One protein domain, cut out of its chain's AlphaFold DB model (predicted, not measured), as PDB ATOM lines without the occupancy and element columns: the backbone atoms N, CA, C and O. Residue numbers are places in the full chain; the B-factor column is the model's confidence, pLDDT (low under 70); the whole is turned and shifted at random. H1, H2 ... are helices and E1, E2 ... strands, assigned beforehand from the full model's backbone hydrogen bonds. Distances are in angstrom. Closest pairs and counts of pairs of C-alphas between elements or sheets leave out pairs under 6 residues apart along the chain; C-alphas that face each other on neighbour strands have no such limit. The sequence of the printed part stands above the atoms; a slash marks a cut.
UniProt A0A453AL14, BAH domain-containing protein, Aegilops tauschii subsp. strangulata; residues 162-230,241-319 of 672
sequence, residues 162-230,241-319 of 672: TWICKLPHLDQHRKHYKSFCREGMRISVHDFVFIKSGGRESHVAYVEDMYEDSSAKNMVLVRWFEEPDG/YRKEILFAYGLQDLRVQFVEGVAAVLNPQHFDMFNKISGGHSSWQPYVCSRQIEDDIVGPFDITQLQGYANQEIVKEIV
ATOM      1  N   THR A 162     168.638 161.132 155.554       76.62
ATOM      2  CA  THR A 162     168.069 162.477 155.723       76.62
ATOM      3  C   THR A 162     168.835 163.275 156.783       76.62
ATOM      4  O   THR A 162     168.939 162.849 157.933       76.62
ATOM      5  N   TRP A 163     169.317 164.469 156.426       76.44
ATOM      6  CA  TRP A 163     169.880 165.438 157.377       76.44
ATOM      7  C   TRP A 163     168.812 165.998 158.329       76.44
ATOM      8  O   TRP A 163     167.703 166.319 157.904       76.44
ATOM      9  N   ILE A 164     169.156 166.186 159.608       67.31
ATOM     10  CA  ILE A 164     168.250 166.698 160.645       67.31
ATOM     11  C   ILE A 164     168.900 167.874 161.388       67.31
ATOM     12  O   ILE A 164     169.971 167.743 161.979       67.31
ATOM     13  N   CYS A 165     168.191 169.009 161.406       48.81
ATOM     14  CA  CYS A 165     168.609 170.284 162.002       48.81
ATOM     15  C   CYS A 165     169.934 170.817 161.426       48.81
ATOM     16  O   CYS A 165     171.011 170.581 161.973       48.81
ATOM     17  N   LYS A 166     169.841 171.585 160.333       52.72
ATOM     18  CA  LYS A 166     170.957 172.385 159.806       52.72
ATOM     19  C   LYS A 166     171.396 173.417 160.853       52.72
ATOM     20  O   LYS A 166     170.556 174.148 161.373       52.72
ATOM     21  N   LEU A 167     172.695 173.496 161.114       44.12
ATOM     22  CA  LEU A 167     173.325 174.504 161.964       44.12
ATOM     23  C   LEU A 167     173.714 175.727 161.109       44.12
ATOM     24  O   LEU A 167     174.451 175.578 160.129       44.12
ATOM     25  N   PRO A 168     173.232 176.940 161.434       40.34
ATOM     26  CA  PRO A 168     173.761 178.174 160.858       40.34
ATOM     27  C   PRO A 168     175.179 178.480 161.373       40.34
ATOM     28  O   PRO A 168     175.484 178.223 162.533       40.34
ATOM     29  N   HIS A 169     176.007 179.107 160.530       48.78
ATOM     30  CA  HIS A 169     177.210 179.864 160.922       48.78
ATOM     31  C   HIS A 169     178.367 179.139 161.657       48.78
ATOM     32  O   HIS A 169     179.107 179.803 162.378       48.78
ATOM     33  N   LEU A 170     178.608 177.837 161.436       43.50
ATOM     34  CA  LEU A 170     179.902 177.230 161.829       43.50
ATOM     35  C   LEU A 170     181.052 177.584 160.858       43.50
ATOM     36  O   LEU A 170     182.174 177.817 161.291       43.50
ATOM     37  N   ASP A 171     180.760 177.671 159.558       41.09
ATOM     38  CA  ASP A 171     181.684 178.059 158.480       41.09
ATOM     39  C   ASP A 171     180.880 178.826 157.402       41.09
ATOM     40  O   ASP A 171     179.670 178.626 157.259       41.09
ATOM     41  N   GLN A 172     181.528 179.708 156.637       47.72
ATOM     42  CA  GLN A 172     180.943 180.319 155.436       47.72
ATOM     43  C   GLN A 172     181.013 179.388 154.209       47.72
ATOM     44  O   GLN A 172     180.287 179.604 153.237       47.72
ATOM     45  N   HIS A 173     181.856 178.350 154.244       49.16
ATOM     46  CA  HIS A 173     182.127 177.463 153.105       49.16
ATOM     47  C   HIS A 173     181.536 176.047 153.219       49.16
ATOM     48  O   HIS A 173     181.563 175.303 152.235       49.16
ATOM     49  N   ARG A 174     180.974 175.669 154.374       62.06
ATOM     50  CA  ARG A 174     180.388 174.341 154.645       62.06
ATOM     51  C   ARG A 174     179.000 174.476 155.276       62.06
ATOM     52  O   ARG A 174     178.698 175.459 155.949       62.06
ATOM     53  N   LYS A 175     178.123 173.488 155.067       71.00
ATOM     54  CA  LYS A 175     176.810 173.427 155.741       71.00
ATOM     55  C   LYS A 175     176.906 172.423 156.882       71.00
ATOM     56  O   LYS A 175     177.066 171.243 156.602       71.00
ATOM     57  N   HIS A 176     176.780 172.864 158.126       72.25
ATOM     58  CA  HIS A 176     176.867 171.978 159.291       72.25
ATOM     59  C   HIS A 176     175.479 171.480 159.717       72.25
ATOM     60  O   HIS A 176     174.460 172.119 159.429       72.25
ATOM     61  N   TYR A 177     175.422 170.339 160.400       73.38
ATOM     62  CA  TYR A 177     174.191 169.658 160.803       73.38
ATOM     63  C   TYR A 177     174.332 169.071 162.207       73.38
ATOM     64  O   TYR A 177     175.384 168.574 162.582       73.38
ATOM     65  N   LYS A 178     173.257 169.098 162.999       70.56
ATOM     66  CA  LYS A 178     173.272 168.557 164.368       70.56
ATOM     67  C   LYS A 178     173.134 167.029 164.405       70.56
ATOM     68  O   LYS A 178     173.522 166.403 165.389       70.56
ATOM     69  N   SER A 179     172.517 166.440 163.380       79.06
ATOM     70  CA  SER A 179     172.229 165.003 163.305       79.06
ATOM     71  C   SER A 179     171.831 164.566 161.893       79.06
ATOM     72  O   SER A 179     171.459 165.390 161.055       79.06
ATOM     73  N   PHE A 180     171.811 163.260 161.647       83.12
ATOM     74  CA  PHE A 180     171.123 162.643 160.515       83.12
ATOM     75  C   PHE A 180     170.255 161.464 160.969       83.12
ATOM     76  O   PHE A 180     170.370 160.970 162.091       83.12
ATOM     77  N   CYS A 181     169.377 161.010 160.079       76.62
ATOM     78  CA  CYS A 181     168.744 159.700 160.157       76.62
ATOM     79  C   CYS A 181     169.129 158.883 158.920       76.62
ATOM     80  O   CYS A 181     169.123 159.412 157.805       76.62
ATOM     81  N   ARG A 182     169.469 157.610 159.118       78.00
ATOM     82  CA  ARG A 182     169.777 156.638 158.067       78.00
ATOM     83  C   ARG A 182     169.159 155.296 158.439       78.00
ATOM     84  O   ARG A 182     169.391 154.815 159.541       78.00
ATOM     85  N   GLU A 183     168.397 154.692 157.528       72.94
ATOM     86  CA  GLU A 183     167.848 153.328 157.704       72.94
ATOM     87  C   GLU A 183     167.031 153.160 159.015       72.94
ATOM     88  O   GLU A 183     166.953 152.083 159.596       72.94
ATOM     89  N   GLY A 184     166.408 154.251 159.487       67.81
ATOM     90  CA  GLY A 184     165.652 154.327 160.747       67.81
ATOM     91  C   GLY A 184     166.478 154.740 161.974       67.81
ATOM     92  O   GLY A 184     165.909 155.189 162.968       67.81
ATOM     93  N   MET A 185     167.808 154.665 161.902       73.06
ATOM     94  CA  MET A 185     168.717 155.023 162.989       73.06
ATOM     95  C   MET A 185     169.060 156.517 162.965       73.06
ATOM     96  O   MET A 185     169.479 157.051 161.937       73.06
ATOM     97  N   ARG A 186     168.914 157.198 164.106       79.12
ATOM     98  CA  ARG A 186     169.366 158.584 164.304       79.12
ATOM     99  C   ARG A 186     170.783 158.589 164.867       79.12
ATOM    100  O   ARG A 186     171.047 157.861 165.815       79.12
ATOM    101  N   ILE A 187     171.639 159.451 164.326       84.06
ATOM    102  CA  ILE A 187     172.992 159.703 164.834       84.06
ATOM    103  C   ILE A 187     173.210 161.218 164.878       84.06
ATOM    104  O   ILE A 187     172.799 161.940 163.965       84.06
ATOM    105  N   SER A 188     173.824 161.704 165.948       82.38
ATOM    106  CA  SER A 188     173.975 163.118 166.304       82.38
ATOM    107  C   SER A 188     175.444 163.479 166.491       82.38
ATOM    108  O   SER A 188     176.283 162.615 166.743       82.38
ATOM    109  N   VAL A 189     175.774 164.767 166.404       80.88
ATOM    110  CA  VAL A 189     177.087 165.236 166.863       80.88
ATOM    111  C   VAL A 189     177.210 164.945 168.365       80.88
ATOM    112  O   VAL A 189     176.248 165.171 169.110       80.88
ATOM    113  N   HIS A 190     178.389 164.498 168.798       85.38
ATOM    114  CA  HIS A 190     178.730 163.962 170.123       85.38
ATOM    115  C   HIS A 190     178.144 162.569 170.456       85.38
ATOM    116  O   HIS A 190     178.240 162.133 171.602       85.38
ATOM    117  N   ASP A 191     177.562 161.846 169.490       87.44
ATOM    118  CA  ASP A 191     177.256 160.417 169.667       87.44
ATOM    119  C   ASP A 191     178.506 159.547 169.400       87.44
ATOM    120  O   ASP A 191     179.402 159.911 168.630       87.44
ATOM    121  N   PHE A 192     178.548 158.366 170.023       92.69
ATOM    122  CA  PHE A 192     179.555 157.327 169.775       92.69
ATOM    123  C   PHE A 192     179.053 156.406 168.662       92.69
ATOM    124  O   PHE A 192     177.872 156.057 168.627       92.69
ATOM    125  N   VAL A 193     179.928 156.002 167.742       90.62
ATOM    126  CA  VAL A 193     179.542 155.300 166.512       90.62
ATOM    127  C   VAL A 193     180.492 154.165 166.144       90.62
ATOM    128  O   VAL A 193     181.689 154.225 166.405       90.62
ATOM    129  N   PHE A 194     179.944 153.155 165.472       87.12
ATOM    130  CA  PHE A 194     180.706 152.154 164.734       87.12
ATOM    131  C   PHE A 194     181.007 152.660 163.324       87.12
ATOM    132  O   PHE A 194     180.093 153.004 162.564       87.12
ATOM    133  N   ILE A 195     182.286 152.657 162.959       84.69
ATOM    134  CA  ILE A 195     182.761 152.932 161.608       84.69
ATOM    135  C   ILE A 195     183.141 151.621 160.925       84.69
ATOM    136  O   ILE A 195     183.968 150.845 161.405       84.69
ATOM    137  N   LYS A 196     182.554 151.402 159.749       77.50
ATOM    138  CA  LYS A 196     182.796 150.232 158.918       77.50
ATOM    139  C   LYS A 196     184.196 150.276 158.300       77.50
ATOM    140  O   LYS A 196     184.422 150.979 157.311       77.50
ATOM    141  N   SER A 197     185.109 149.478 158.846       65.56
ATOM    142  CA  SER A 197     186.381 149.159 158.197       65.56
ATOM    143  C   SER A 197     186.163 148.274 156.958       65.56
ATOM    144  O   SER A 197     185.091 147.705 156.749       65.56
ATOM    145  N   GLY A 198     187.192 148.118 156.122       52.53
ATOM    146  CA  GLY A 198     187.163 147.179 154.989       52.53
ATOM    147  C   GLY A 198     187.268 145.696 155.390       52.53
ATOM    148  O   GLY A 198     187.155 144.830 154.524       52.53
ATOM    149  N   GLY A 199     187.530 145.416 156.672       54.25
ATOM    150  CA  GLY A 199     187.712 144.080 157.240       54.25
ATOM    151  C   GLY A 199     186.430 143.456 157.806       54.25
ATOM    152  O   GLY A 199     185.342 143.608 157.250       54.25
ATOM    153  N   ARG A 200     186.580 142.709 158.909       51.00
ATOM    154  CA  ARG A 200     185.468 142.111 159.675       51.00
ATOM    155  C   ARG A 200     185.181 142.824 160.996       51.00
ATOM    156  O   ARG A 200     184.108 142.607 161.550       51.00
ATOM    157  N   GLU A 201     186.113 143.638 161.485       60.44
ATOM    158  CA  GLU A 201     185.930 144.480 162.665       60.44
ATOM    159  C   GLU A 201     185.385 145.869 162.284       60.44
ATOM    160  O   GLU A 201     185.773 146.450 161.264       60.44
ATOM    161  N   SER A 202     184.493 146.402 163.121       72.06
ATOM    162  CA  SER A 202     183.961 147.765 163.020       72.06
ATOM    163  C   SER A 202     184.502 148.583 164.188       72.06
ATOM    164  O   SER A 202     184.236 148.266 165.345       72.06
ATOM    165  N   HIS A 203     185.269 149.624 163.876       81.56
ATOM    166  CA  HIS A 203     186.015 150.413 164.859       81.56
ATOM    167  C   HIS A 203     185.109 151.437 165.546       81.56
ATOM    168  O   HIS A 203     184.178 151.956 164.926       81.56
ATOM    169  N   VAL A 204     185.385 151.757 166.810       88.94
ATOM    170  CA  VAL A 204     184.614 152.753 167.570       88.94
ATOM    171  C   VAL A 204     185.189 154.152 167.342       88.94
ATOM    172  O   VAL A 204     186.402 154.355 167.359       88.94
ATOM    173  N   ALA A 205     184.315 155.137 167.151       88.38
ATOM    174  CA  ALA A 205     184.682 156.543 167.034       88.38
ATOM    175  C   ALA A 205     183.664 157.453 167.744       88.38
ATOM    176  O   ALA A 205     182.526 157.064 168.003       88.38
ATOM    177  N   TYR A 206     184.070 158.681 168.054       89.69
ATOM    178  CA  TYR A 206     183.238 159.746 168.616       89.69
ATOM    179  C   TYR A 206     183.011 160.832 167.558       89.69
ATOM    180  O   TYR A 206     183.957 161.222 166.873       89.69
ATOM    181  N   VAL A 207     181.776 161.313 167.384       86.62
ATOM    182  CA  VAL A 207     181.465 162.323 166.357       86.62
ATOM    183  C   VAL A 207     181.692 163.743 166.877       86.62
ATOM    184  O   VAL A 207     180.972 164.198 167.761       86.62
ATOM    185  N   GLU A 208     182.620 164.473 166.261       82.50
ATOM    186  CA  GLU A 208     182.950 165.866 166.606       82.50
ATOM    187  C   GLU A 208     182.131 166.884 165.794       82.50
ATOM    188  O   GLU A 208     181.738 167.921 166.321       82.50
ATOM    189  N   ASP A 209     181.834 166.593 164.519       82.94
ATOM    190  CA  ASP A 209     181.021 167.455 163.643       82.94
ATOM    191  C   ASP A 209     180.385 166.660 162.483       82.94
ATOM    192  O   ASP A 209     180.811 165.554 162.141       82.94
ATOM    193  N   MET A 210     179.356 167.225 161.850       82.69
ATOM    194  CA  MET A 210     178.695 166.686 160.661       82.69
ATOM    195  C   MET A 210     178.416 167.808 159.662       82.69
ATOM    196  O   MET A 210     177.738 168.782 159.994       82.69
ATOM    197  N   TYR A 211     178.867 167.660 158.415       79.19
ATOM    198  CA  TYR A 211     178.740 168.725 157.420       79.19
ATOM    199  C   TYR A 211     178.578 168.217 155.977       79.19
ATOM    200  O   TYR A 211     178.905 167.083 155.638       79.19
ATOM    201  N   GLU A 212     178.068 169.080 155.099       84.62
ATOM    202  CA  GLU A 212     178.117 168.907 153.644       84.62
ATOM    203  C   GLU A 212     179.365 169.624 153.096       84.62
ATOM    204  O   GLU A 212     179.553 170.818 153.357       84.62
ATOM    205  N   ASP A 213     180.235 168.899 152.380       74.50
ATOM    206  CA  ASP A 213     181.470 169.450 151.801       74.50
ATOM    207  C   ASP A 213     181.205 170.336 150.564       74.50
ATOM    208  O   ASP A 213     180.108 170.372 150.002       74.50
ATOM    209  N   SER A 214     182.238 171.029 150.078       73.00
ATOM    210  CA  SER A 214     182.164 171.853 148.859       73.00
ATOM    211  C   SER A 214     181.929 171.056 147.562       73.00
ATOM    212  O   SER A 214     181.748 171.647 146.500       73.00
ATOM    213  N   SER A 215     181.912 169.721 147.630       72.69
ATOM    214  CA  SER A 215     181.515 168.806 146.551       72.69
ATOM    215  C   SER A 215     180.106 168.216 146.753       72.69
ATOM    216  O   SER A 215     179.769 167.238 146.084       72.69
ATOM    217  N   ALA A 216     179.310 168.759 147.682       71.38
ATOM    218  CA  ALA A 216     177.992 168.265 148.087       71.38
ATOM    219  C   ALA A 216     177.970 166.822 148.650       71.38
ATOM    220  O   ALA A 216     176.965 166.114 148.543       71.38
ATOM    221  N   LYS A 217     179.073 166.356 149.254       73.94
ATOM    222  CA  LYS A 217     179.158 165.054 149.938       73.94
ATOM    223  C   LYS A 217     178.816 165.200 151.415       73.94
ATOM    224  O   LYS A 217     179.262 166.135 152.074       73.94
ATOM    225  N   ASN A 218     178.094 164.216 151.946       84.19
ATOM    226  CA  ASN A 218     177.755 164.147 153.365       84.19
ATOM    227  C   ASN A 218     178.940 163.581 154.157       84.19
ATOM    228  O   ASN A 218     179.293 162.406 153.994       84.19
ATOM    229  N   MET A 219     179.534 164.421 155.000       80.69
ATOM    230  CA  MET A 219     180.724 164.141 155.794       80.69
ATOM    231  C   MET A 219     180.408 164.114 157.291       80.69
ATOM    232  O   MET A 219     179.470 164.754 157.771       80.69
ATOM    233  N   VAL A 220     181.227 163.372 158.025       82.56
ATOM    234  CA  VAL A 220     181.278 163.334 159.482       82.56
ATOM    235  C   VAL A 220     182.744 163.429 159.896       82.56
ATOM    236  O   VAL A 220     183.578 162.676 159.391       82.56
ATOM    237  N   LEU A 221     183.054 164.373 160.780       80.38
ATOM    238  CA  LEU A 221     184.352 164.471 161.434       80.38
ATOM    239  C   LEU A 221     184.297 163.578 162.669       80.38
ATOM    240  O   LEU A 221     183.471 163.797 163.560       80.38
ATOM    241  N   VAL A 222     185.157 162.564 162.713       83.19
ATOM    242  CA  VAL A 222     185.242 161.647 163.851       83.19
ATOM    243  C   VAL A 222     186.588 161.747 164.544       83.19
ATOM    244  O   VAL A 222     187.603 162.048 163.917       83.19
ATOM    245  N   ARG A 223     186.584 161.441 165.838       83.75
ATOM    246  CA  ARG A 223     187.766 161.161 166.645       83.75
ATOM    247  C   ARG A 223     187.804 159.668 166.958       83.75
ATOM    248  O   ARG A 223     186.784 159.104 167.360       83.75
ATOM    249  N   TRP A 224     188.946 159.028 166.757       84.50
ATOM    250  CA  TRP A 224     189.071 157.581 166.915       84.50
ATOM    251  C   TRP A 224     189.164 157.111 168.371       84.50
ATOM    252  O   TRP A 224     189.632 157.829 169.257       84.50
ATOM    253  N   PHE A 225     188.749 155.865 168.590       87.69
ATOM    254  CA  PHE A 225     189.235 155.053 169.694       87.69
ATOM    255  C   PHE A 225     190.153 153.957 169.151       87.69
ATOM    256  O   PHE A 225     189.886 153.389 168.092       87.69
ATOM    257  N   GLU A 226     191.205 153.648 169.897       81.00
ATOM    258  CA  GLU A 226     192.201 152.633 169.554       81.00
ATOM    259  C   GLU A 226     192.088 151.445 170.518       81.00
ATOM    260  O   GLU A 226     191.878 151.619 171.721       81.00
ATOM    261  N   GLU A 227     192.203 150.220 170.004       77.75
ATOM    262  CA  GLU A 227     192.311 149.029 170.852       77.75
ATOM    263  C   GLU A 227     193.755 148.916 171.381       77.75
ATOM    264  O   GLU A 227     194.697 149.190 170.637       77.75
ATOM    265  N   PRO A 228     193.974 148.554 172.659       67.56
ATOM    266  CA  PRO A 228     195.316 148.506 173.231       67.56
ATOM    267  C   PRO A 228     196.141 147.357 172.628       67.56
ATOM    268  O   PRO A 228     195.881 146.186 172.914       67.56
ATOM    269  N   ASP A 229     197.163 147.703 171.837       57.03
ATOM    270  CA  ASP A 229     198.047 146.753 171.148       57.03
ATOM    271  C   ASP A 229     198.595 145.658 172.076       57.03
ATOM    272  O   ASP A 229     199.364 145.911 173.010       57.03
ATOM    273  N   GLY A 230     198.260 144.405 171.757       53.25
ATOM    274  CA  GLY A 230     198.621 143.227 172.551       53.25
ATOM    275  C   GLY A 230     200.122 142.916 172.632       53.25
ATOM    276  O   GLY A 230     200.512 142.027 173.386       53.25
ATOM    277  N   TYR A 241     189.634 142.181 178.908       49.84
ATOM    278  CA  TYR A 241     190.444 142.499 177.722       49.84
ATOM    279  C   TYR A 241     189.688 142.753 176.410       49.84
ATOM    280  O   TYR A 241     190.185 143.487 175.567       49.84
ATOM    281  N   ARG A 242     188.511 142.155 176.186       55.12
ATOM    282  CA  ARG A 242     187.833 142.204 174.869       55.12
ATOM    283  C   ARG A 242     187.085 143.508 174.568       55.12
ATOM    284  O   ARG A 242     186.345 143.556 173.589       55.12
ATOM    285  N   LYS A 243     187.160 144.495 175.462       72.88
ATOM    286  CA  LYS A 243     186.271 145.665 175.459       72.88
ATOM    287  C   LYS A 243     186.919 146.970 175.907       72.88
ATOM    288  O   LYS A 243     186.237 147.989 175.854       72.88
ATOM    289  N   GLU A 244     188.168 146.972 176.369       83.88
ATOM    290  CA  GLU A 244     188.835 148.235 176.699       83.88
ATOM    291  C   GLU A 244     189.304 148.933 175.417       83.88
ATOM    292  O   GLU A 244     189.914 148.298 174.561       83.88
ATOM    293  N   ILE A 245     189.029 150.231 175.306       87.62
ATOM    294  CA  ILE A 245     189.496 151.095 174.221       87.62
ATOM    295  C   ILE A 245     190.091 152.389 174.780       87.62
ATOM    296  O   ILE A 245     189.657 152.907 175.812       87.62
ATOM    297  N   LEU A 246     191.102 152.896 174.082       82.62
ATOM    298  CA  LEU A 246     191.829 154.121 174.380       82.62
ATOM    299  C   LEU A 246     191.225 155.269 173.566       82.62
ATOM    300  O   LEU A 246     190.993 155.127 172.369       82.62
ATOM    301  N   PHE A 247     190.975 156.416 174.189       83.62
ATOM    302  CA  PHE A 247     190.540 157.620 173.477       83.62
ATOM    303  C   PHE A 247     191.737 158.271 172.767       83.62
ATOM    304  O   PHE A 247     192.659 158.739 173.431       83.62
ATOM    305  N   ALA A 248     191.748 158.290 171.434       76.81
ATOM    306  CA  ALA A 248     192.853 158.847 170.657       76.81
ATOM    307  C   ALA A 248     192.572 160.298 170.240       76.81
ATOM    308  O   ALA A 248     191.423 160.725 170.122       76.81
ATOM    309  N   TYR A 249     193.616 161.082 169.963       62.09
ATOM    310  CA  TYR A 249     193.457 162.443 169.423       62.09
ATOM    311  C   TYR A 249     193.356 162.500 167.890       62.09
ATOM    312  O   TYR A 249     193.147 163.577 167.330       62.09
ATOM    313  N   GLY A 250     193.458 161.355 167.206       64.75
ATOM    314  CA  GLY A 250     193.334 161.257 165.753       64.75
ATOM    315  C   GLY A 250     191.950 161.676 165.252       64.75
ATOM    316  O   GLY A 250     190.974 160.941 165.418       64.75
ATOM    317  N   LEU A 251     191.881 162.844 164.606       74.44
ATOM    318  CA  LEU A 251     190.702 163.347 163.899       74.44
ATOM    319  C   LEU A 251     190.713 162.920 162.426       74.44
ATOM    320  O   LEU A 251     191.743 163.016 161.757       74.44
ATOM    321  N   GLN A 252     189.561 162.504 161.893       73.75
ATOM    322  CA  GLN A 252     189.423 162.113 160.490       73.75
ATOM    323  C   GLN A 252     188.064 162.491 159.880       73.75
ATOM    324  O   GLN A 252     187.005 162.173 160.420       73.75
ATOM    325  N   ASP A 253     188.107 163.096 158.691       76.94
ATOM    326  CA  ASP A 253     186.936 163.329 157.842       76.94
ATOM    327  C   ASP A 253     186.524 162.034 157.116       76.94
ATOM    328  O   ASP A 253     187.257 161.505 156.274       76.94
ATOM    329  N   LEU A 254     185.315 161.540 157.388       80.06
ATOM    330  CA  LEU A 254     184.732 160.354 156.755       80.06
ATOM    331  C   LEU A 254     183.430 160.693 156.024       80.06
ATOM    332  O   LEU A 254     182.696 161.598 156.408       80.06
ATOM    333  N   ARG A 255     183.080 159.932 154.979       75.25
ATOM    334  CA  ARG A 255     181.728 160.009 154.393       75.25
ATOM    335  C   ARG A 255     180.735 159.272 155.286       75.25
ATOM    336  O   ARG A 255     180.999 158.137 155.675       75.25
ATOM    337  N   VAL A 256     179.548 159.841 155.501       81.88
ATOM    338  CA  VAL A 256     178.517 159.274 156.399       81.88
ATOM    339  C   VAL A 256     178.093 157.837 156.027       81.88
ATOM    340  O   VAL A 256     177.684 157.067 156.890       81.88
ATOM    341  N   GLN A 257     178.283 157.412 154.770       80.62
ATOM    342  CA  GLN A 257     178.088 156.018 154.335       80.62
ATOM    343  C   GLN A 257     178.882 154.969 155.145       80.62
ATOM    344  O   GLN A 257     178.490 153.802 155.158       80.62
ATOM    345  N   PHE A 258     180.005 155.359 155.763       79.75
ATOM    346  CA  PHE A 258     180.866 154.472 156.552       79.75
ATOM    347  C   PHE A 258     180.404 154.323 158.003       79.75
ATOM    348  O   PHE A 258     180.877 153.421 158.685       79.75
ATOM    349  N   VAL A 259     179.476 155.163 158.471       83.94
ATOM    350  CA  VAL A 259     178.853 154.986 159.784       83.94
ATOM    351  C   VAL A 259     177.867 153.823 159.691       83.94
ATOM    352  O   VAL A 259     176.942 153.855 158.876       83.94
ATOM    353  N   GLU A 260     178.101 152.785 160.492       83.31
ATOM    354  CA  GLU A 260     177.301 151.554 160.527       83.31
ATOM    355  C   GLU A 260     176.207 151.625 161.597       83.31
ATOM    356  O   GLU A 260     175.077 151.210 161.348       83.31
ATOM    357  N   GLY A 261     176.503 152.231 162.751       83.31
ATOM    358  CA  GLY A 261     175.495 152.521 163.762       83.31
ATOM    359  C   GLY A 261     176.034 153.199 165.016       83.31
ATOM    360  O   GLY A 261     177.192 153.608 165.052       83.31
ATOM    361  N   VAL A 262     175.192 153.318 166.043       88.00
ATOM    362  CA  VAL A 262     175.566 153.849 167.366       88.00
ATOM    363  C   VAL A 262     176.365 152.803 168.149       88.00
ATOM    364  O   VAL A 262     175.969 151.640 168.222       88.00
ATOM    365  N   ALA A 263     177.475 153.225 168.751       90.50
ATOM    366  CA  ALA A 263     178.270 152.433 169.683       90.50
ATOM    367  C   ALA A 263     177.944 152.807 171.138       90.50
ATOM    368  O   ALA A 263     177.443 153.893 171.420       90.50
ATOM    369  N   ALA A 264     178.251 151.905 172.069       90.12
ATOM    370  CA  ALA A 264     178.119 152.142 173.503       90.12
ATOM    371  C   ALA A 264     179.505 152.123 174.155       90.12
ATOM    372  O   ALA A 264     180.211 151.117 174.058       90.12
ATOM    373  N   VAL A 265     179.884 153.202 174.843       91.75
ATOM    374  CA  VAL A 265     181.165 153.308 175.560       91.75
ATOM    375  C   VAL A 265     180.918 153.823 176.974       91.75
ATOM    376  O   VAL A 265     180.259 154.842 177.175       91.75
ATOM    377  N   LEU A 266     181.434 153.106 177.970       89.88
ATOM    378  CA  LEU A 266     181.227 153.372 179.392       89.88
ATOM    379  C   LEU A 266     182.555 153.644 180.102       89.88
ATOM    380  O   LEU A 266     183.594 153.105 179.727       89.88
ATOM    381  N   ASN A 267     182.522 154.414 181.188       89.38
ATOM    382  CA  ASN A 267     183.594 154.363 182.179       89.38
ATOM    383  C   ASN A 267     183.516 153.030 182.973       89.38
ATOM    384  O   ASN A 267     182.459 152.383 182.995       89.38
ATOM    385  N   PRO A 268     184.591 152.604 183.665       86.31
ATOM    386  CA  PRO A 268     184.596 151.339 184.401       86.31
ATOM    387  C   PRO A 268     183.478 151.227 185.445       86.31
ATOM    388  O   PRO A 268     182.902 150.157 185.606       86.31
ATOM    389  N   GLN A 269     183.112 152.329 186.110       86.44
ATOM    390  CA  GLN A 269     182.066 152.344 187.141       86.44
ATOM    391  C   GLN A 269     180.676 152.041 186.561       86.44
ATOM    392  O   GLN A 269     179.931 151.238 187.124       86.44
ATOM    393  N   HIS A 270     180.334 152.645 185.420       87.75
ATOM    394  CA  HIS A 270     179.074 152.398 184.723       87.75
ATOM    395  C   HIS A 270     179.059 150.998 184.097       87.75
ATOM    396  O   HIS A 270     178.017 150.351 184.114       87.75
ATOM    397  N   PHE A 271     180.196 150.489 183.610       87.56
ATOM    398  CA  PHE A 271     180.313 149.111 183.116       87.56
ATOM    399  C   PHE A 271     180.086 148.075 184.231       87.56
ATOM    400  O   PHE A 271     179.316 147.128 184.074       87.56
ATOM    401  N   ASP A 272     180.667 148.304 185.406       85.62
ATOM    402  CA  ASP A 272     180.428 147.515 186.615       85.62
ATOM    403  C   ASP A 272     178.949 147.503 187.026       85.62
ATOM    404  O   ASP A 272     178.406 146.478 187.444       85.62
ATOM    405  N   MET A 273     178.292 148.659 186.923       86.94
ATOM    406  CA  MET A 273     176.878 148.843 187.243       86.94
ATOM    407  C   MET A 273     175.974 148.161 186.204       86.94
ATOM    408  O   MET A 273     175.056 147.432 186.575       86.94
ATOM    409  N   PHE A 274     176.299 148.294 184.916       86.25
ATOM    410  CA  PHE A 274     175.677 147.580 183.801       86.25
ATOM    411  C   PHE A 274     175.728 146.062 183.989       86.25
ATOM    412  O   PHE A 274     174.703 145.400 183.835       86.25
ATOM    413  N   ASN A 275     176.883 145.509 184.373       83.31
ATOM    414  CA  ASN A 275     177.042 144.073 184.615       83.31
ATOM    415  C   ASN A 275     176.163 143.591 185.784       83.31
ATOM    416  O   ASN A 275     175.529 142.539 185.686       83.31
ATOM    417  N   LYS A 276     176.064 144.384 186.862       83.88
ATOM    418  CA  LYS A 276     175.213 144.097 188.035       83.88
ATOM    419  C   LYS A 276     173.712 144.162 187.712       83.88
ATOM    420  O   LYS A 276     172.952 143.370 188.258       83.88
ATOM    421  N   ILE A 277     173.291 145.075 186.833       81.94
ATOM    422  CA  ILE A 277     171.884 145.255 186.426       81.94
ATOM    423  C   ILE A 277     171.466 144.225 185.365       81.94
ATOM    424  O   ILE A 277     170.379 143.659 185.446       81.94
ATOM    425  N   SER A 278     172.322 143.965 184.373       76.88
ATOM    426  CA  SER A 278     171.969 143.191 183.173       76.88
ATOM    427  C   SER A 278     171.881 141.682 183.391       76.88
ATOM    428  O   SER A 278     171.278 140.990 182.573       76.88
ATOM    429  N   GLY A 279     172.537 141.142 184.427       62.84
ATOM    430  CA  GLY A 279     172.487 139.713 184.774       62.84
ATOM    431  C   GLY A 279     172.937 138.739 183.670       62.84
ATOM    432  O   GLY A 279     172.607 137.560 183.740       62.84
ATOM    433  N   GLY A 280     173.644 139.215 182.638       60.84
ATOM    434  CA  GLY A 280     174.003 138.435 181.445       60.84
ATOM    435  C   GLY A 280     172.919 138.340 180.357       60.84
ATOM    436  O   GLY A 280     173.127 137.636 179.373       60.84
ATOM    437  N   HIS A 281     171.789 139.042 180.494       52.22
ATOM    438  CA  HIS A 281     170.649 138.982 179.560       52.22
ATOM    439  C   HIS A 281     170.508 140.198 178.624       52.22
ATOM    440  O   HIS A 281     169.571 140.252 177.830       52.22
ATOM    441  N   SER A 282     171.421 141.169 178.701       67.94
ATOM    442  CA  SER A 282     171.411 142.353 177.836       67.94
ATOM    443  C   SER A 282     172.015 142.066 176.457       67.94
ATOM    444  O   SER A 282     173.039 141.392 176.350       67.94
ATOM    445  N   SER A 283     171.403 142.612 175.404       71.25
ATOM    446  CA  SER A 283     171.941 142.611 174.036       71.25
ATOM    447  C   SER A 283     173.062 143.636 173.831       71.25
ATOM    448  O   SER A 283     173.822 143.524 172.866       71.25
ATOM    449  N   TRP A 284     173.182 144.626 174.721       75.62
ATOM    450  CA  TRP A 284     174.206 145.660 174.637       75.62
ATOM    451  C   TRP A 284     175.606 145.071 174.833       75.62
ATOM    452  O   TRP A 284     175.889 144.390 175.821       75.62
ATOM    453  N   GLN A 285     176.529 145.418 173.935       78.75
ATOM    454  CA  GLN A 285     177.951 145.122 174.091       78.75
ATOM    455  C   GLN A 285     178.754 146.420 174.263       78.75
ATOM    456  O   GLN A 285     179.470 146.808 173.346       78.75
ATOM    457  N   PRO A 286     178.657 147.101 175.424       87.00
ATOM    458  CA  PRO A 286     179.424 148.316 175.656       87.00
ATOM    459  C   PRO A 286     180.917 148.020 175.739       87.00
ATOM    460  O   PRO A 286     181.307 146.983 176.291       87.00
ATOM    461  N   TYR A 287     181.705 148.963 175.237       88.56
ATOM    462  CA  TYR A 287     183.138 149.094 175.460       88.56
ATOM    463  C   TYR A 287     183.410 149.863 176.761       88.56
ATOM    464  O   TYR A 287     182.521 150.520 177.312       88.56
ATOM    465  N   VAL A 288     184.644 149.785 177.247       88.00
ATOM    466  CA  VAL A 288     185.133 150.475 178.442       88.00
ATOM    467  C   VAL A 288     186.239 151.438 178.041       88.00
ATOM    468  O   VAL A 288     187.189 151.040 177.379       88.00
ATOM    469  N   CYS A 289     186.144 152.690 178.475       88.19
ATOM    470  CA  CYS A 289     187.198 153.677 178.289       88.19
ATOM    471  C   CYS A 289     187.514 154.367 179.619       88.19
ATOM    472  O   CYS A 289     186.643 154.950 180.269       88.19
ATOM    473  N   SER A 290     188.784 154.303 180.011       81.06
ATOM    474  CA  SER A 290     189.355 154.975 181.191       81.06
ATOM    475  C   SER A 290     190.748 155.554 180.928       81.06
ATOM    476  O   SER A 290     191.448 155.961 181.857       81.06
ATOM    477  N   ARG A 291     191.185 155.533 179.664       81.69
ATOM    478  CA  ARG A 291     192.530 155.897 179.223       81.69
ATOM    479  C   ARG A 291     192.468 156.609 177.870       81.69
ATOM    480  O   ARG A 291     191.579 156.326 177.071       81.69
ATOM    481  N   GLN A 292     193.397 157.527 177.636       83.00
ATOM    482  CA  GLN A 292     193.614 158.199 176.352       83.00
ATOM    483  C   GLN A 292     195.029 157.918 175.853       83.00
ATOM    484  O   GLN A 292     195.898 157.600 176.663       83.00
ATOM    485  N   ILE A 293     195.258 158.064 174.551       75.31
ATOM    486  CA  ILE A 293     196.581 157.968 173.931       75.31
ATOM    487  C   ILE A 293     196.896 159.256 173.159       75.31
ATOM    488  O   ILE A 293     196.094 159.733 172.355       75.31
ATOM    489  N   GLU A 294     198.046 159.849 173.471       71.62
ATOM    490  CA  GLU A 294     198.511 161.147 172.972       71.62
ATOM    491  C   GLU A 294     200.037 161.053 172.799       71.62
ATOM    492  O   GLU A 294     200.734 160.760 173.766       71.62
ATOM    493  N   ASP A 295     200.549 161.212 171.572       68.88
ATOM    494  CA  ASP A 295     201.970 161.029 171.208       68.88
ATOM    495  C   ASP A 295     202.610 159.738 171.783       68.88
ATOM    496  O   ASP A 295     203.624 159.778 172.478       68.88
ATOM    497  N   ASP A 296     201.974 158.585 171.526       66.19
ATOM    498  CA  ASP A 296     202.300 157.241 172.052       66.19
ATOM    499  C   ASP A 296     202.229 157.085 173.594       66.19
ATOM    500  O   ASP A 296     202.445 155.996 174.134       66.19
ATOM    501  N   ILE A 297     201.875 158.139 174.339       67.00
ATOM    502  CA  ILE A 297     201.749 158.116 175.802       67.00
ATOM    503  C   ILE A 297     200.305 157.789 176.194       67.00
ATOM    504  O   ILE A 297     199.377 158.564 175.961       67.00
ATOM    505  N   VAL A 298     200.117 156.649 176.867       74.12
ATOM    506  CA  VAL A 298     198.812 156.247 177.409       74.12
ATOM    507  C   VAL A 298     198.592 156.850 178.802       74.12
ATOM    508  O   VAL A 298     199.199 156.418 179.783       74.12
ATOM    509  N   GLY A 299     197.697 157.835 178.896       72.00
ATOM    510  CA  GLY A 299     197.310 158.519 180.137       72.00
ATOM    511  C   GLY A 299     195.926 158.104 180.662       72.00
ATOM    512  O   GLY A 299     195.142 157.503 179.928       72.00
ATOM    513  N   PRO A 300     195.580 158.415 181.927       76.62
ATOM    514  CA  PRO A 300     194.223 158.241 182.444       76.62
ATOM    515  C   PRO A 300     193.255 159.241 181.793       76.62
ATOM    516  O   PRO A 300     193.608 160.397 181.576       76.62
ATOM    517  N   PHE A 301     192.023 158.809 181.523       83.62
ATOM    518  CA  PHE A 301     190.991 159.632 180.888       83.62
ATOM    519  C   PHE A 301     189.609 159.362 181.482       83.62
ATOM    520  O   PHE A 301     189.226 158.216 181.719       83.62
ATOM    521  N   ASP A 302     188.845 160.429 181.688       84.12
ATOM    522  CA  ASP A 302     187.478 160.374 182.192       84.12
ATOM    523  C   ASP A 302     186.488 160.669 181.061       84.12
ATOM    524  O   ASP A 302     186.100 161.812 180.809       84.12
ATOM    525  N   ILE A 303     186.049 159.600 180.393       86.69
ATOM    526  CA  ILE A 303     185.082 159.664 179.291       86.69
ATOM    527  C   ILE A 303     183.742 160.314 179.689       86.69
ATOM    528  O   ILE A 303     183.010 160.777 178.815       86.69
ATOM    529  N   THR A 304     183.422 160.430 180.987       84.94
ATOM    530  CA  THR A 304     182.185 161.101 181.426       84.94
ATOM    531  C   THR A 304     182.170 162.603 181.126       84.94
ATOM    532  O   THR A 304     181.097 163.205 181.093       84.94
ATOM    533  N   GLN A 305     183.340 163.189 180.845       85.06
ATOM    534  CA  GLN A 305     183.507 164.592 180.459       85.06
ATOM    535  C   GLN A 305     183.191 164.850 178.978       85.06
ATOM    536  O   GLN A 305     183.029 166.007 178.589       85.06
ATOM    537  N   LEU A 306     183.073 163.806 178.144       81.31
ATOM    538  CA  LEU A 306     182.641 163.980 176.759       81.31
ATOM    539  C   LEU A 306     181.168 164.375 176.699       81.31
ATOM    540  O   LEU A 306     180.291 163.758 177.317       81.31
ATOM    541  N   GLN A 307     180.879 165.382 175.877       78.81
ATOM    542  CA  GLN A 307     179.509 165.711 175.518       78.81
ATOM    543  C   GLN A 307     178.844 164.475 174.889       78.81
ATOM    544  O   GLN A 307     179.501 163.639 174.283       78.81
ATOM    545  N   GLY A 308     177.542 164.292 175.105       83.50
ATOM    546  CA  GLY A 308     176.837 163.098 174.628       83.50
ATOM    547  C   GLY A 308     177.042 161.816 175.451       83.50
ATOM    548  O   GLY A 308     176.167 160.956 175.397       83.50
ATOM    549  N   TYR A 309     178.062 161.699 176.318       87.88
ATOM    550  CA  TYR A 309     178.239 160.508 177.173       87.88
ATOM    551  C   TYR A 309     176.987 160.177 178.003       87.88
ATOM    552  O   TYR A 309     176.512 159.040 177.989       87.88
ATOM    553  N   ALA A 310     176.395 161.184 178.654       85.00
ATOM    554  CA  ALA A 310     175.145 161.054 179.411       85.00
ATOM    555  C   ALA A 310     173.878 160.940 178.530       85.00
ATOM    556  O   ALA A 310     172.790 160.662 179.040       85.00
ATOM    557  N   ASN A 311     173.991 161.147 177.213       84.00
ATOM    558  CA  ASN A 311     172.883 160.975 176.271       84.00
ATOM    559  C   ASN A 311     172.735 159.528 175.782       84.00
ATOM    560  O   ASN A 311     171.644 159.185 175.320       84.00
ATOM    561  N   GLN A 312     173.768 158.691 175.921       90.12
ATOM    562  CA  GLN A 312     173.711 157.268 175.588       90.12
ATOM    563  C   GLN A 312     172.549 156.572 176.316       90.12
ATOM    564  O   GLN A 312     172.367 156.732 177.525       90.12
ATOM    565  N   GLU A 313     171.769 155.776 175.583       85.56
ATOM    566  CA  GLU A 313     170.580 155.085 176.100       85.56
ATOM    567  C   GLU A 313     170.928 154.138 177.257       85.56
ATOM    568  O   GLU A 313     170.381 154.265 178.350       85.56
ATOM    569  N   ILE A 314     171.962 153.317 177.071       86.31
ATOM    570  CA  ILE A 314     172.532 152.441 178.100       86.31
ATOM    571  C   ILE A 314     172.937 153.188 179.391       86.31
ATOM    572  O   ILE A 314     172.719 152.681 180.488       86.31
ATOM    573  N   VAL A 315     173.468 154.418 179.309       86.94
ATOM    574  CA  VAL A 315     173.822 155.216 180.504       86.94
ATOM    575  C   VAL A 315     172.563 155.670 181.247       86.94
ATOM    576  O   VAL A 315     172.527 155.628 182.478       86.94
ATOM    577  N   LYS A 316     171.505 156.040 180.516       87.50
ATOM    578  CA  LYS A 316     170.203 156.394 181.097       87.50
ATOM    579  C   LYS A 316     169.545 155.191 181.774       87.50
ATOM    580  O   LYS A 316     169.060 155.338 182.893       87.50
ATOM    581  N   GLU A 317     169.583 154.009 181.152       86.75
ATOM    582  CA  GLU A 317     169.095 152.754 181.746       86.75
ATOM    583  C   GLU A 317     169.805 152.440 183.073       86.75
ATOM    584  O   GLU A 317     169.146 152.214 184.092       86.75
ATOM    585  N   ILE A 318     171.145 152.499 183.089       88.06
ATOM    586  CA  ILE A 318     171.976 152.247 184.276       88.06
ATOM    587  C   ILE A 318     171.600 153.191 185.430       88.06
ATOM    588  O   ILE A 318     171.369 152.741 186.558       88.06
ATOM    589  N   VAL A 319     171.504 154.497 185.161       85.88
ATOM    590  CA  VAL A 319     171.193 155.518 186.178       85.88
ATOM    591  C   VAL A 319     169.741 155.407 186.670       85.88
ATOM    592  O   VAL A 319     169.485 155.519 187.874       85.88
TER     593      VAL A 319
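Overview. This is residues 162 to 230 and 241 to 319 of the 672 residues of the protein "BAH domain-containing protein" of Aegilops tauschii subsp. strangulata (UniProt A0A453AL14). One strongly twisted, branched sheet of ten strands curls on itself at one end, where E2, E3, E8, E4 and E5 make a rough ring that E3 and E8 nearly close without pairing; E6 and E7 carry the sheet from E5 outward to the hairpin of E9 and E10. The two helices make a small cluster away from that ring, with H1 grazing the sheet near E9 and H2 beside H1, and residues 301 to 312 cross from E10 to H2. The printed part has 148 residues with ten named strands and two named helices, in the order E1 to E8, H1, E9, E10, H2. The sheet is mixed, with E7 and E9 its parallel pair, and the class is mixed, helices and strands. The whole is compact, with a radius of gyration of the C-alphas of 15.9 A and spans of 47 by 36 by 31 A.

Along the chain. The longest strand by residues is E7, residues 244 to 255, 26.2 A from first to last C-alpha; it bends by 86 degrees at residue 249. E6 is residues 218 to 226, 24.6 A. E5 is residues 202 to 212, 23.9 A, and bends by 84 degrees at residue 208. E4 is residues 192 to 196 and E8 residues 259 to 262. E2, residues 175 to 182, 18.4 A, bends by 81 degrees at residue 178. E1 is residues 162 to 167, with C-alpha 162 at (168.069, 162.477, 155.723), and E3 is residues 185 to 188. E9, residues 287 to 294, 19.7 A, bends by 71 degrees at residue 290; E10 is residues 297 to 300. H1 is residues 268 to 278, 15.1 A, with C-alpha 268 at (184.596, 151.339, 184.401). H2 is residues 313 to 319, with C-alpha 319 at (171.193, 155.518, 186.178).

Arrangement. E2 and E5 have three neighbours each in the branched sheet. Beside E5, E2 and E4 lie on one side and E6 on the other side. The pairing is staggered: E5 pairs with E4 over residues 202 to 206 and with E2 over residues 211 to 212. E1 E2 E3 and E4 E5 E6 are meanders, each strand the antiparallel neighbour of the one before. N 164 and O 179 are 2.8 A apart between E1 and E2, N 180 and O 187 2.8 A between E2 and E3, and N 177 and O 210 2.8 A between E2 and E5. N 193 and O 205 of the hairpin E4 and E5 are 2.8 A apart. E8 is antiparallel to E4, with N 194 and O 261 2.8 A apart; the closest C-alphas of E3 and E8, those of Ile 187 and Val 262, are 6.9 A apart. For E5 and E6, N 206 and O 223 are 2.8 A apart; for the antiparallel E6 and E7, N 220 and O 254 are 2.8 A apart. E7 and E9 are parallel, with N 245 and O 288 2.9 A apart, and the hairpin E9 and E10 has N 292 and O 299 at 2.9 A. Residues 265 to 266 pair in parallel with residues 287 to 288 of E9. H1 only grazes the sheet, with its residues 268 to 272; its closest C-alpha pair with E9 is Pro 268 and Val 288, 6.0 A. H1 and H2 touch, about perpendicular at 89 degrees, the closest C-alphas being those of Phe 274 and Ile 318, 6.0 A. H2 is not on the sheet. In H1 and H2 every O i to N i+4 pair is within hydrogen-bond range.

Size, cuts and confidence. The two C-alphas farthest apart, those of Gln 172 and Gly 279, are 50.8 A apart. Residues 231 to 240 are not printed, and C-alphas 230 and 241 are 9.7 A apart across this cut, which lies in the link from E6 to E7. Of the links that are printed whole, E10 to H2 is long, with 12 residues. The mean pLDDT of the printed part is 76.7; 31 residues are under 70, among them 164 to 174, 197 to 201 and 279 to 282.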